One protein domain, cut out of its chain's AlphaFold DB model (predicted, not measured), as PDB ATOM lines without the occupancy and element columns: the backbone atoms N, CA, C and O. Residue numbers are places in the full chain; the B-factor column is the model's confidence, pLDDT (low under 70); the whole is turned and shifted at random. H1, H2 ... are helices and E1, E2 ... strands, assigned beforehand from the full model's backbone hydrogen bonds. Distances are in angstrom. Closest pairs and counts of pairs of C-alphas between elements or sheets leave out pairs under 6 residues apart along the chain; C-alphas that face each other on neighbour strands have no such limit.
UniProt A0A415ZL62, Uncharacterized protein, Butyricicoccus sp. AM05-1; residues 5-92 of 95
ATOM      1  N   ASP A   5       6.567  23.564  31.869       61.06
ATOM      2  CA  ASP A   5       5.822  23.296  30.635       61.06
ATOM      3  C   ASP A   5       6.630  22.458  29.631       61.06
ATOM      4  O   ASP A   5       6.049  21.701  28.850       61.06
ATOM      5  N   ASP A   6       7.961  22.508  29.706       79.25
ATOM      6  CA  ASP A   6       8.847  21.814  28.772       79.25
ATOM      7  C   ASP A   6       8.799  20.299  28.986       79.25
ATOM      8  O   ASP A   6       8.778  19.546  28.018       79.25
ATOM      9  N   PHE A   7       8.740  19.828  30.240       83.50
ATOM     10  CA  PHE A   7       8.765  18.385  30.499       83.50
ATOM     11  C   PHE A   7       7.444  17.698  30.139       83.50
ATOM     12  O   PHE A   7       7.453  16.593  29.604       83.50
ATOM     13  N   ARG A   8       6.295  18.349  30.364       85.38
ATOM     14  CA  ARG A   8       5.001  17.801  29.920       85.38
ATOM     15  C   ARG A   8       4.889  17.786  28.398       85.38
ATOM     16  O   ARG A   8       4.344  16.834  27.850       85.38
ATOM     17  N   ALA A   9       5.388  18.827  27.727       88.38
ATOM     18  CA  ALA A   9       5.442  18.863  26.269       88.38
ATOM     19  C   ALA A   9       6.360  17.760  25.722       88.38
ATOM     20  O   ALA A   9       5.938  17.016  24.844       88.38
ATOM     21  N   PHE A  10       7.546  17.601  26.314       87.75
ATOM     22  CA  PHE A  10       8.481  16.520  26.011       87.75
ATOM     23  C   PHE A  10       7.839  15.139  26.194       87.75
ATOM     24  O   PHE A  10       7.826  14.340  25.269       87.75
ATOM     25  N   ALA A  11       7.238  14.864  27.354       88.94
ATOM     26  CA  ALA A  11       6.610  13.570  27.614       88.94
ATOM     27  C   ALA A  11       5.481  13.257  26.622       88.94
ATOM     28  O   ALA A  11       5.307  12.108  26.242       88.94
ATOM     29  N   LYS A  12       4.744  14.280  26.174       89.00
ATOM     30  CA  LYS A  12       3.706  14.130  25.154       89.00
ATOM     31  C   LYS A  12       4.277  13.888  23.754       89.00
ATOM     32  O   LYS A  12       3.678  13.156  22.978       89.00
ATOM     33  N   GLU A  13       5.398  14.518  23.412       89.56
ATOM     34  CA  GLU A  13       6.097  14.278  22.140       89.56
ATOM     35  C   GLU A  13       6.616  12.835  22.037       89.56
ATOM     36  O   GLU A  13       6.690  12.297  20.937       89.56
ATOM     37  N   HIS A  14       6.887  12.201  23.181       88.38
ATOM     38  CA  HIS A  14       7.479  10.868  23.290       88.38
ATOM     39  C   HIS A  14       6.575   9.844  24.015       88.38
ATOM     40  O   HIS A  14       7.080   8.903  24.624       88.38
ATOM     41  N   GLU A  15       5.246  10.010  23.992       84.81
ATOM     42  CA  GLU A  15       4.313   9.202  24.812       84.81
ATOM     43  C   GLU A  15       4.313   7.695  24.479       84.81
ATOM     44  O   GLU A  15       4.045   6.861  25.343       84.81
ATOM     45  N   ASP A  16       4.684   7.338  23.248       85.94
ATOM     46  CA  ASP A  16       4.752   5.950  22.777       85.94
ATOM     47  C   ASP A  16       6.168   5.346  22.813       85.94
ATOM     48  O   ASP A  16       6.325   4.162  22.489       85.94
ATOM     49  N   GLU A  17       7.181   6.134  23.191       90.25
ATOM     50  CA  GLU A  17       8.585   5.714  23.196       90.25
ATOM     51  C   GLU A  17       8.969   4.991  24.489       90.25
ATOM     52  O   GLU A  17       8.558   5.360  25.595       90.25
ATOM     53  N   ILE A  18       9.808   3.966  24.354       90.81
ATOM     54  CA  ILE A  18      10.388   3.260  25.489       90.81
ATOM     55  C   ILE A  18      11.624   4.015  25.982       90.81
ATOM     56  O   ILE A  18      12.611   4.203  25.267       90.81
ATOM     57  N   PHE A  19      11.597   4.380  27.256       91.19
ATOM     58  CA  PHE A  19      12.705   4.989  27.976       91.19
ATOM     59  C   PHE A  19      13.435   3.944  28.800       91.19
ATOM     60  O   PHE A  19      12.802   3.109  29.440       91.19
ATOM     61  N   ALA A  20      14.759   4.059  28.875       91.12
ATOM     62  CA  ALA A  20      15.491   3.532  30.016       91.12
ATOM     63  C   ALA A  20      15.443   4.567  31.143       91.12
ATOM     64  O   ALA A  20      15.713   5.752  30.914       91.12
ATOM     65  N   TYR A  21      15.144   4.137  32.360       90.00
ATOM     66  CA  TYR A  21      15.189   4.987  33.537       90.00
ATOM     67  C   TYR A  21      15.968   4.326  34.670       90.00
ATOM     68  O   TYR A  21      15.950   3.112  34.855       90.00
ATOM     69  N   PHE A  22      16.713   5.157  35.395       88.75
ATOM     70  CA  PHE A  22      17.579   4.736  36.493       88.75
ATOM     71  C   PHE A  22      17.120   5.422  37.768       88.75
ATOM     72  O   PHE A  22      17.184   6.654  37.856       88.75
ATOM     73  N   VAL A  23      16.675   4.636  38.744       88.12
ATOM     74  CA  VAL A  23      16.263   5.123  40.063       88.12
ATOM     75  C   VAL A  23      17.514   5.395  40.893       88.12
ATOM     76  O   VAL A  23      18.321   4.501  41.119       88.12
ATOM     77  N   ARG A  24      17.704   6.640  41.345       81.12
ATOM     78  CA  ARG A  24      18.937   7.079  42.029       81.12
ATOM     79  C   ARG A  24      19.222   6.337  43.334       81.12
ATOM     80  O   ARG A  24      20.391   6.221  43.690       81.12
ATOM     81  N   ASP A  25      18.179   5.857  44.005       72.94
ATOM     82  CA  ASP A  25      18.267   5.113  45.267       72.94
ATOM     83  C   ASP A  25      18.001   3.598  45.085       72.94
ATOM     84  O   ASP A  25      17.877   2.870  46.072       72.94
ATOM     85  N   GLY A  26      17.881   3.122  43.838       62.81
ATOM     86  CA  GLY A  26      17.620   1.722  43.482       62.81
ATOM     87  C   GLY A  26      18.874   0.948  43.058       62.81
ATOM     88  O   GLY A  26      19.991   1.457  43.125       62.81
ATOM     89  N   GLU A  27      18.690  -0.308  42.634       58.84
ATOM     90  CA  GLU A  27      19.761  -1.103  42.017       58.84
ATOM     91  C   GLU A  27      20.324  -0.387  40.772       58.84
ATOM     92  O   GLU A  27      19.578   0.259  40.042       58.84
ATOM     93  N   ASP A  28      21.627  -0.540  40.494       67.25
ATOM     94  CA  ASP A  28      22.342   0.038  39.331       67.25
ATOM     95  C   ASP A  28      21.847  -0.488  37.955       67.25
ATOM     96  O   ASP A  28      22.530  -0.361  36.934       67.25
ATOM     97  N   ALA A  29      20.671  -1.114  37.907       80.06
ATOM     98  CA  ALA A  29      20.071  -1.677  36.712       80.06
ATOM     99  C   ALA A  29      19.168  -0.655  36.010       80.06
ATOM    100  O   ALA A  29      18.408   0.083  36.637       80.06
ATOM    101  N   ALA A  30      19.240  -0.635  34.678       85.81
ATOM    102  CA  ALA A  30      18.281   0.099  33.870       85.81
ATOM    103  C   ALA A  30      16.904  -0.567  33.985       85.81
ATOM    104  O   ALA A  30      16.774  -1.770  33.764       85.81
ATOM    105  N   GLN A  31      15.884   0.225  34.287       90.31
ATOM    106  CA  GLN A  31      14.489  -0.157  34.100       90.31
ATOM    107  C   GLN A  31      14.000   0.415  32.770       90.31
ATOM    108  O   GLN A  31      14.554   1.401  32.280       90.31
ATOM    109  N   TYR A  32      12.977  -0.195  32.174       91.69
ATOM    110  CA  TYR A  32      12.439   0.243  30.888       91.69
ATOM    111  C   TYR A  32      10.958   0.561  31.017       91.69
ATOM    112  O   TYR A  32      10.228  -0.129  31.729       91.69
ATOM    113  N   GLY A  33      10.514   1.639  30.380       92.81
ATOM    114  CA  GLY A  33       9.174   2.162  30.599       92.81
ATOM    115  C   GLY A  33       8.707   3.109  29.509       92.81
ATOM    116  O   GLY A  33       9.483   3.937  29.047       92.81
ATOM    117  N   THR A  34       7.432   3.040  29.141       93.31
ATOM    118  CA  THR A  34       6.769   4.099  28.356       93.31
ATOM    119  C   THR A  34       6.065   5.050  29.317       93.31
ATOM    120  O   THR A  34       5.371   4.583  30.227       93.31
ATOM    121  N   ILE A  35       6.233   6.361  29.135       93.31
ATOM    122  CA  ILE A  35       5.606   7.368  30.001       93.31
ATOM    123  C   ILE A  35       4.107   7.423  29.704       93.31
ATOM    124  O   ILE A  35       3.707   7.727  28.588       93.31
ATOM    125  N   ILE A  36       3.276   7.186  30.718       92.38
ATOM    126  CA  ILE A  36       1.811   7.239  30.579       92.38
ATOM    127  C   ILE A  36       1.181   8.446  31.269       92.38
ATOM    128  O   ILE A  36       0.058   8.838  30.956       92.38
ATOM    129  N   GLU A  37       1.882   9.030  32.239       91.75
ATOM    130  CA  GLU A  37       1.341  10.093  33.072       91.75
ATOM    131  C   GLU A  37       2.455  11.011  33.575       91.75
ATOM    132  O   GLU A  37       3.522  10.556  33.988       91.75
ATOM    133  N   VAL A  38       2.187  12.319  33.565       92.88
ATOM    134  CA  VAL A  38       3.070  13.342  34.136       92.88
ATOM    135  C   VAL A  38       2.238  14.335  34.939       92.88
ATOM    136  O   VAL A  38       1.476  15.132  34.374       92.88
ATOM    137  N   VAL A  39       2.418  14.314  36.260       92.50
ATOM    138  CA  VAL A  39       1.713  15.181  37.212       92.50
ATOM    139  C   VAL A  39       2.696  16.177  37.830       92.50
ATOM    140  O   VAL A  39       3.652  15.752  38.478       92.50
ATOM    141  N   PRO A  40       2.495  17.499  37.669       91.25
ATOM    142  CA  PRO A  40       3.321  18.490  38.352       91.25
ATOM    143  C   PRO A  40       3.090  18.436  39.865       91.25
ATOM    144  O   PRO A  40       1.949  18.391  40.330       91.25
ATOM    145  N   LEU A  41       4.176  18.474  40.629       89.75
ATOM    146  CA  LEU A  41       4.168  18.494  42.087       89.75
ATOM    147  C   LEU A  41       4.414  19.919  42.621       89.75
ATOM    148  O   LEU A  41       4.966  20.763  41.913       89.75
ATOM    149  N   PRO A  42       4.013  20.229  43.872       87.62
ATOM    150  CA  PRO A  42       4.158  21.576  44.436       87.62
ATOM    151  C   PRO A  42       5.605  22.065  44.632       87.62
ATOM    152  O   PRO A  42       5.811  23.240  44.926       87.62
ATOM    153  N   ASP A  43       6.596  21.178  44.548       86.88
ATOM    154  CA  ASP A  43       7.956  21.357  45.065       86.88
ATOM    155  C   ASP A  43       9.034  21.643  44.013       86.88
ATOM    156  O   ASP A  43      10.206  21.716  44.374       86.88
ATOM    157  N   ALA A  44       8.704  21.840  42.739       84.88
ATOM    158  CA  ALA A  44       9.748  21.873  41.704       84.88
ATOM    159  C   ALA A  44       9.592  20.812  40.615       84.88
ATOM    160  O   ALA A  44      10.286  20.872  39.602       84.88
ATOM    161  N   ASP A  45       8.808  19.777  40.912       90.19
ATOM    162  CA  ASP A  45       9.069  18.428  40.425       90.19
ATOM    163  C   ASP A  45       7.865  17.831  39.688       90.19
ATOM    164  O   ASP A  45       6.793  18.433  39.591       90.19
ATOM    165  N   PHE A  46       8.045  16.621  39.172       91.81
ATOM    166  CA  PHE A  46       7.008  15.856  38.495       91.81
ATOM    167  C   PHE A  46       6.930  14.451  39.057       91.81
ATOM    168  O   PHE A  46       7.957  13.813  39.244       91.81
ATOM    169  N   LEU A  47       5.715  13.950  39.252       94.50
ATOM    170  CA  LEU A  47       5.469  12.521  39.353       94.50
ATOM    171  C   LEU A  47       5.291  11.967  37.940       94.50
ATOM    172  O   LEU A  47       4.471  12.485  37.176       94.50
ATOM    173  N   ILE A  48       6.058  10.938  37.602       94.31
ATOM    174  CA  ILE A  48       6.047  10.289  36.293       94.31
ATOM    175  C   ILE A  48       5.564   8.858  36.474       94.31
ATOM    176  O   ILE A  48       6.138   8.124  37.275       94.31
ATOM    177  N   GLY A  49       4.517   8.492  35.739       94.44
ATOM    178  CA  GLY A  49       4.021   7.124  35.644       94.44
ATOM    179  C   GLY A  49       4.600   6.409  34.426       94.44
ATOM    180  O   GLY A  49       4.563   6.954  33.319       94.44
ATOM    181  N   PHE A  50       5.085   5.186  34.624       94.06
ATOM    182  CA  PHE A  50       5.582   4.300  33.575       94.06
ATOM    183  C   PHE A  50       4.731   3.032  33.488       94.06
ATOM    184  O   PHE A  50       4.498   2.378  34.503       94.06
ATOM    185  N   ASN A  51       4.352   2.642  32.269       93.81
ATOM    186  CA  ASN A  51       4.080   1.231  31.974       93.81
ATOM    187  C   ASN A  51       5.426   0.514  31.904       93.81
ATOM    188  O   ASN A  51       6.272   0.911  31.099       93.81
ATOM    189  N   VAL A  52       5.621  -0.517  32.722       92.12
ATOM    190  CA  VAL A  52       6.913  -1.203  32.842       92.12
ATOM    191  C   VAL A  52       7.156  -2.138  31.657       92.12
ATOM    192  O   VAL A  52       6.255  -2.817  31.168       92.12
ATOM    193  N   TRP A  53       8.408  -2.190  31.212       92.38
ATOM    194  CA  TRP A  53       8.914  -3.146  30.237       92.38
ATOM    195  C   TRP A  53      10.046  -3.957  30.863       92.38
ATOM    196  O   TRP A  53      10.890  -3.431  31.589       92.38
ATOM    197  N   THR A  54      10.089  -5.249  30.560       88.19
ATOM    198  CA  THR A  54      11.155  -6.146  31.011       88.19
ATOM    199  C   THR A  54      12.037  -6.540  29.845       88.19
ATOM    200  O   THR A  54      11.547  -6.995  28.807       88.19
ATOM    201  N   GLU A  55      13.346  -6.393  30.042       87.25
ATOM    202  CA  GLU A  55      14.331  -6.936  29.118       87.25
ATOM    203  C   GLU A  55      14.386  -8.461  29.217       87.25
ATOM    204  O   GLU A  55      14.383  -9.056  30.294       87.25
ATOM    205  N   CYS A  56      14.455  -9.107  28.064       81.75
ATOM    206  CA  CYS A  56      14.719 -10.527  27.950       81.75
ATOM    207  C   CYS A  56      15.715 -10.734  26.813       81.75
ATOM    208  O   CYS A  56      15.619 -10.111  25.753       81.75
ATOM    209  N   TYR A  57      16.676 -11.620  27.042       78.69
ATOM    210  CA  TYR A  57      17.665 -12.000  26.045       78.69
ATOM    211  C   TYR A  57      17.287 -13.372  25.501       78.69
ATOM    212  O   TYR A  57      17.376 -14.364  26.225       78.69
ATOM    213  N   ASN A  58      16.885 -13.441  24.232       71.88
ATOM    214  CA  ASN A  58      16.716 -14.721  23.547       71.88
ATOM    215  C   ASN A  58      17.858 -14.914  22.548       71.88
ATOM    216  O   ASN A  58      17.940 -14.168  21.578       71.88
ATOM    217  N   ASP A  59      18.745 -15.878  22.819       63.59
ATOM    218  CA  ASP A  59      19.818 -16.436  21.972       63.59
ATOM    219  C   ASP A  59      20.737 -15.489  21.153       63.59
ATOM    220  O   ASP A  59      21.630 -16.000  20.469       63.59
ATOM    221  N   LYS A  60      20.574 -14.153  21.247       66.44
ATOM    222  CA  LYS A  60      21.448 -13.023  20.837       66.44
ATOM    223  C   LYS A  60      20.734 -11.665  20.788       66.44
ATOM    224  O   LYS A  60      21.430 -10.654  20.708       66.44
ATOM    225  N   ASP A  61      19.404 -11.632  20.849       77.69
ATOM    226  CA  ASP A  61      18.637 -10.403  20.653       77.69
ATOM    227  C   ASP A  61      18.125  -9.844  21.986       77.69
ATOM    228  O   ASP A  61      17.613 -10.577  22.835       77.69
ATOM    229  N   PHE A  62      18.300  -8.533  22.163       83.75
ATOM    230  CA  PHE A  62      17.701  -7.769  23.252       83.75
ATOM    231  C   PHE A  62      16.245  -7.488  22.891       83.75
ATOM    232  O   PHE A  62      15.979  -6.861  21.866       83.75
ATOM    233  N   MET A  63      15.327  -7.971  23.722       86.44
ATOM    234  CA  MET A  63      13.888  -7.865  23.511       86.44
ATOM    235  C   MET A  63      13.237  -7.220  24.730       86.44
ATOM    236  O   MET A  63      13.621  -7.505  25.864       86.44
ATOM    237  N   LEU A  64      12.234  -6.379  24.497       88.06
ATOM    238  CA  LEU A  64      11.468  -5.700  25.534       88.06
ATOM    239  C   LEU A  64      10.009  -6.141  25.471       88.06
ATOM    240  O   LEU A  64       9.339  -5.976  24.450       88.06
ATOM    241  N   TYR A  65       9.525  -6.674  26.590       87.50
ATOM    242  CA  TYR A  65       8.145  -7.111  26.765       87.50
ATOM    243  C   TYR A  65       7.434  -6.182  27.734       87.50
ATOM    244  O   TYR A  65       7.939  -5.931  28.829       87.50
ATOM    245  N   GLN A  66       6.270  -5.684  27.334       86.75
ATOM    246  CA  GLN A  66       5.429  -4.891  28.217       86.75
ATOM    247  C   GLN A  66       4.891  -5.775  29.350       86.75
ATOM    248  O   GLN A  66       4.441  -6.894  29.102       86.75
ATOM    249  N   GLN A  67       4.945  -5.260  30.573       85.00
ATOM    250  CA  GLN A  67       4.336  -5.851  31.760       85.00
ATOM    251  C   GLN A  67       2.973  -5.208  32.033       85.00
ATOM    252  O   GLN A  67       2.699  -4.094  31.587       85.00
ATOM    253  N   ASP A  68       2.153  -5.882  32.838       86.31
ATOM    254  CA  ASP A  68       0.901  -5.327  33.374       86.31
ATOM    255  C   ASP A  68       1.131  -4.453  34.630       86.31
ATOM    256  O   ASP A  68       0.191  -4.139  35.363       86.31
ATOM    257  N   ASP A  69       2.382  -4.053  34.880       88.12
ATOM    258  CA  ASP A  69       2.801  -3.275  36.043       88.12
ATOM    259  C   ASP A  69       2.936  -1.777  35.730       88.12
ATOM    260  O   ASP A  69       3.366  -1.361  34.648       88.12
ATOM    261  N   LEU A  70       2.597  -0.967  36.736       91.56
ATOM    262  CA  LEU A  70       2.703   0.488  36.728       91.56
ATOM    263  C   LEU A  70       3.627   0.955  37.844       91.56
ATOM    264  O   LEU A  70       3.403   0.640  39.015       91.56
ATOM    265  N   GLU A  71       4.608   1.776  37.488       93.38
ATOM    266  CA  GLU A  71       5.541   2.360  38.448       93.38
ATOM    267  C   GLU A  71       5.509   3.885  38.403       93.38
ATOM    268  O   GLU A  71       5.296   4.494  37.354       93.38
ATOM    269  N   TYR A  72       5.728   4.505  39.563       94.12
ATOM    270  CA  TYR A  72       5.686   5.951  39.729       94.12
ATOM    271  C   TYR A  72       6.935   6.450  40.442       94.12
ATOM    272  O   TYR A  72       7.239   6.002  41.547       94.12
ATOM    273  N   TYR A  73       7.600   7.438  39.847       93.38
ATOM    274  CA  TYR A  73       8.796   8.056  40.415       93.38
ATOM    275  C   TYR A  73       8.758   9.569  40.284       93.38
ATOM    276  O   TYR A  73       8.153  10.108  39.350       93.38
ATOM    277  N   LYS A  74       9.440  10.274  41.190       93.31
ATOM    278  CA  LYS A  74       9.693  11.695  40.969       93.31
ATOM    279  C   LYS A  74      10.754  11.886  39.890       93.31
ATOM    280  O   LYS A  74      11.751  11.165  39.860       93.31
ATOM    281  N   LEU A  75      10.613  12.908  39.046       91.19
ATOM    282  CA  LEU A  75      11.625  13.244  38.041       91.19
ATOM    283  C   LEU A  75      12.990  13.522  38.692       91.19
ATOM    284  O   LEU A  75      14.028  13.154  38.139       91.19
ATOM    285  N   SER A  76      13.009  14.126  39.884       90.44
ATOM    286  CA  SER A  76      14.245  14.347  40.644       90.44
ATOM    287  C   SER A  76      14.932  13.066  41.141       90.44
ATOM    288  O   SER A  76      16.142  13.095  41.386       90.44
ATOM    289  N   GLU A  77      14.208  11.951  41.246       91.12
ATOM    290  CA  GLU A  77      14.694  10.653  41.737       91.12
ATOM    291  C   GLU A  77      15.215   9.759  40.614       91.12
ATOM    292  O   GLU A  77      15.908   8.782  40.888       91.12
ATOM    293  N   ILE A  78      14.946  10.104  39.354       90.31
ATOM    294  CA  ILE A  78      15.338   9.285  38.208       90.31
ATOM    295  C   ILE A  78      16.304  10.009  37.269       90.31
ATOM    296  O   ILE A  78      16.594  11.209  37.379       90.31
ATOM    297  N   ARG A  79      16.867   9.244  36.338       87.81
ATOM    298  CA  ARG A  79      17.520   9.745  35.125       87.81
ATOM    299  C   ARG A  79      16.923   9.016  33.934       87.81
ATOM    300  O   ARG A  79      16.854   7.795  33.970       87.81
ATOM    301  N   LEU A  80      16.530   9.761  32.905       87.06
ATOM    302  CA  LEU A  80      15.964   9.222  31.668       87.06
ATOM    303  C   LEU A  80      17.043   9.098  30.592       87.06
ATOM    304  O   LEU A  80      17.857  10.008  30.415       87.06
ATOM    305  N   GLY A  81      17.020   7.992  29.857       82.69
ATOM    306  CA  GLY A  81      17.816   7.762  28.660       82.69
ATOM    307  C   GLY A  81      16.935   7.255  27.523       82.69
ATOM    308  O   GLY A  81      16.177   6.305  27.698       82.69
ATOM    309  N   ILE A  82      17.062   7.872  26.349       71.56
ATOM    310  CA  ILE A  82      16.427   7.409  25.110       71.56
ATOM    311  C   ILE A  82      17.487   6.683  24.282       71.56
ATOM    312  O   ILE A  82      18.596   7.197  24.104       71.56
ATOM    313  N   ASN A  83      17.155   5.504  23.761       73.56
ATOM    314  CA  ASN A  83      17.995   4.785  22.810       73.56
ATOM    315  C   ASN A  83      17.132   4.282  21.641       73.56
ATOM    316  O   ASN A  83      16.203   3.512  21.881       73.56
ATOM    317  N   PRO A  84      17.462   4.626  20.380       70.75
ATOM    318  CA  PRO A  84      16.738   4.131  19.206       70.75
ATOM    319  C   PRO A  84      16.641   2.599  19.122       70.75
ATOM    320  O   PRO A  84      15.758   2.069  18.454       70.75
ATOM    321  N   HIS A  85      17.548   1.871  19.780       75.12
ATOM    322  CA  HIS A  85      17.520   0.411  19.819       75.12
ATOM    323  C   HIS A  85      16.364  -0.158  20.655       75.12
ATOM    324  O   HIS A  85      16.008  -1.314  20.446       75.12
ATOM    325  N   PHE A  86      15.763   0.615  21.567       79.44
ATOM    326  CA  PHE A  86      14.639   0.137  22.379       79.44
ATOM    327  C   PHE A  86      13.380  -0.062  21.534       79.44
ATOM    328  O   PHE A  86      12.734  -1.099  21.641       79.44
ATOM    329  N   GLU A  87      13.102   0.853  20.602       79.38
ATOM    330  CA  GLU A  87      11.981   0.699  19.666       79.38
ATOM    331  C   GLU A  87      12.156  -0.514  18.749       79.38
ATOM    332  O   GLU A  87      11.206  -1.249  18.488       79.38
ATOM    333  N   ALA A  88      13.387  -0.781  18.303       78.06
ATOM    334  CA  ALA A  88      13.690  -1.969  17.508       78.06
ATOM    335  C   ALA A  88      13.538  -3.283  18.303       78.06
ATOM    336  O   ALA A  88      13.337  -4.336  17.700       78.06
ATOM    337  N   ALA A  89      13.628  -3.217  19.635       76.31
ATOM    338  CA  ALA A  89      13.517  -4.345  20.557       76.31
ATOM    339  C   ALA A  89      12.088  -4.586  21.071       76.31
ATOM    340  O   ALA A  89      11.851  -5.546  21.807       76.31
ATOM    341  N   ARG A  90      11.132  -3.721  20.712       79.56
ATOM    342  CA  ARG A  90       9.745  -3.796  21.172       79.56
ATOM    343  C   ARG A  90       9.068  -5.067  20.664       79.56
ATOM    344  O   ARG A  90       8.909  -5.261  19.458       79.56
ATOM    345  N   VAL A  91       8.597  -5.907  21.584       76.06
ATOM    346  CA  VAL A  91       7.789  -7.089  21.256       76.06
ATOM    347  C   VAL A  91       6.324  -6.810  21.596       76.06
ATOM    348  O   VAL A  91       6.038  -6.385  22.716       76.06
ATOM    349  N   PRO A  92       5.371  -7.034  20.670       64.31
ATOM    350  CA  PRO A  92       3.948  -6.928  20.981       64.31
ATOM    351  C   PRO A  92       3.558  -7.877  22.122       64.31
ATOM    352  O   PRO A  92       4.098  -8.983  22.202       64.31
TER     353      PRO A  92
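Overview. This is residues 5 to 92 of the 95 residues of an uncharacterized protein of Butyricicoccus sp. AM05-1 (UniProt A0A415ZL62). A single, strongly twisted sheet of five strands is folded back on itself: the leaf of E4 and E3 faces the leaf of E1 and E5, with E2 as the hinge. The long strands E3 and E4 give the sheet its length, H1 packs slantwise over E2 and E3, and the short H2 lies beside the strands near the beginning of E1. The printed part has 88 residues with two named helices and five named strands in the order H1 E1 E2 E3 E4 E5 H2; the sheet's order is E4 - E3 - E2 - E1 - E5, all antiparallel, and the class is mixed, helices and strands. The whole is compact, with a radius of gyration of the C-alphas of 13.2 A, yet elongated in outline, spanning 47 by 28 by 22 A.

Arrangement. E1, residues 18 to 23, E2, residues 31 to 40, E3, residues 46 to 58, and E4, residues 61 to 74, form a meander, each strand the antiparallel neighbour of the one before, and each successive pair is a hairpin. E2 bends by 79 degrees at residue 34, and E4 by 90 degrees at residue 68. Between E4 and E3, N 54 and O 65 are 2.8 A apart; between E3 and E2, N 49 and O 37 are 2.9 A apart; between E2 and E1, N 33 and O 19 are 2.9 A apart, each within hydrogen-bond range. E5, residues 78 to 82, is an edge strand antiparallel to E1, with N 20 and O 81 2.9 A apart, within hydrogen-bond range. E5 is apart from E2 and E3. H1, residues 5 to 13, is on the sheet at a height of 9.4 A, over E3 and E2, slantwise to the strands at 45 degrees to E2 on the local plane; its closest C-alphas to E2 are those of Arg 8 and Val 38, 6.4 A. H2, residues 84 to 88, is on the sheet at a height of 4.8 A, over none of its strands; the C-alphas of Ile 18 in E1 and Phe 86 are 6.1 A apart. H1 and H2 are apart. In H1 every O i to N i+4 pair is within hydrogen-bond range; in H2 0 of 1 is, beside 1 of 2 O i to N i+3 pairs.

Along the chain. H1 begins at C-alpha 5 (5.822, 23.296, 30.635) and is 12.4 A long. E3 is 35.4 A long, E4 31.3 A and E2 22.1 A. E4 ends at C-alpha 74 (9.693, 11.695, 40.969), and H2 ends at C-alpha 88 (13.690, -1.969, 17.508).

Size, cuts and confidence. The two C-alphas farthest apart, of Pro 42 and Asp 59, are 46.8 A apart. The printed part has no cut, and no link is long. Residues 64 to 65 of E4 pair in parallel with residues 90 to 91. Mean pLDDT of the printed part is 85.0; residue 5, residues 26 to 28, residues 59 to 60 and residue 92 are under 70.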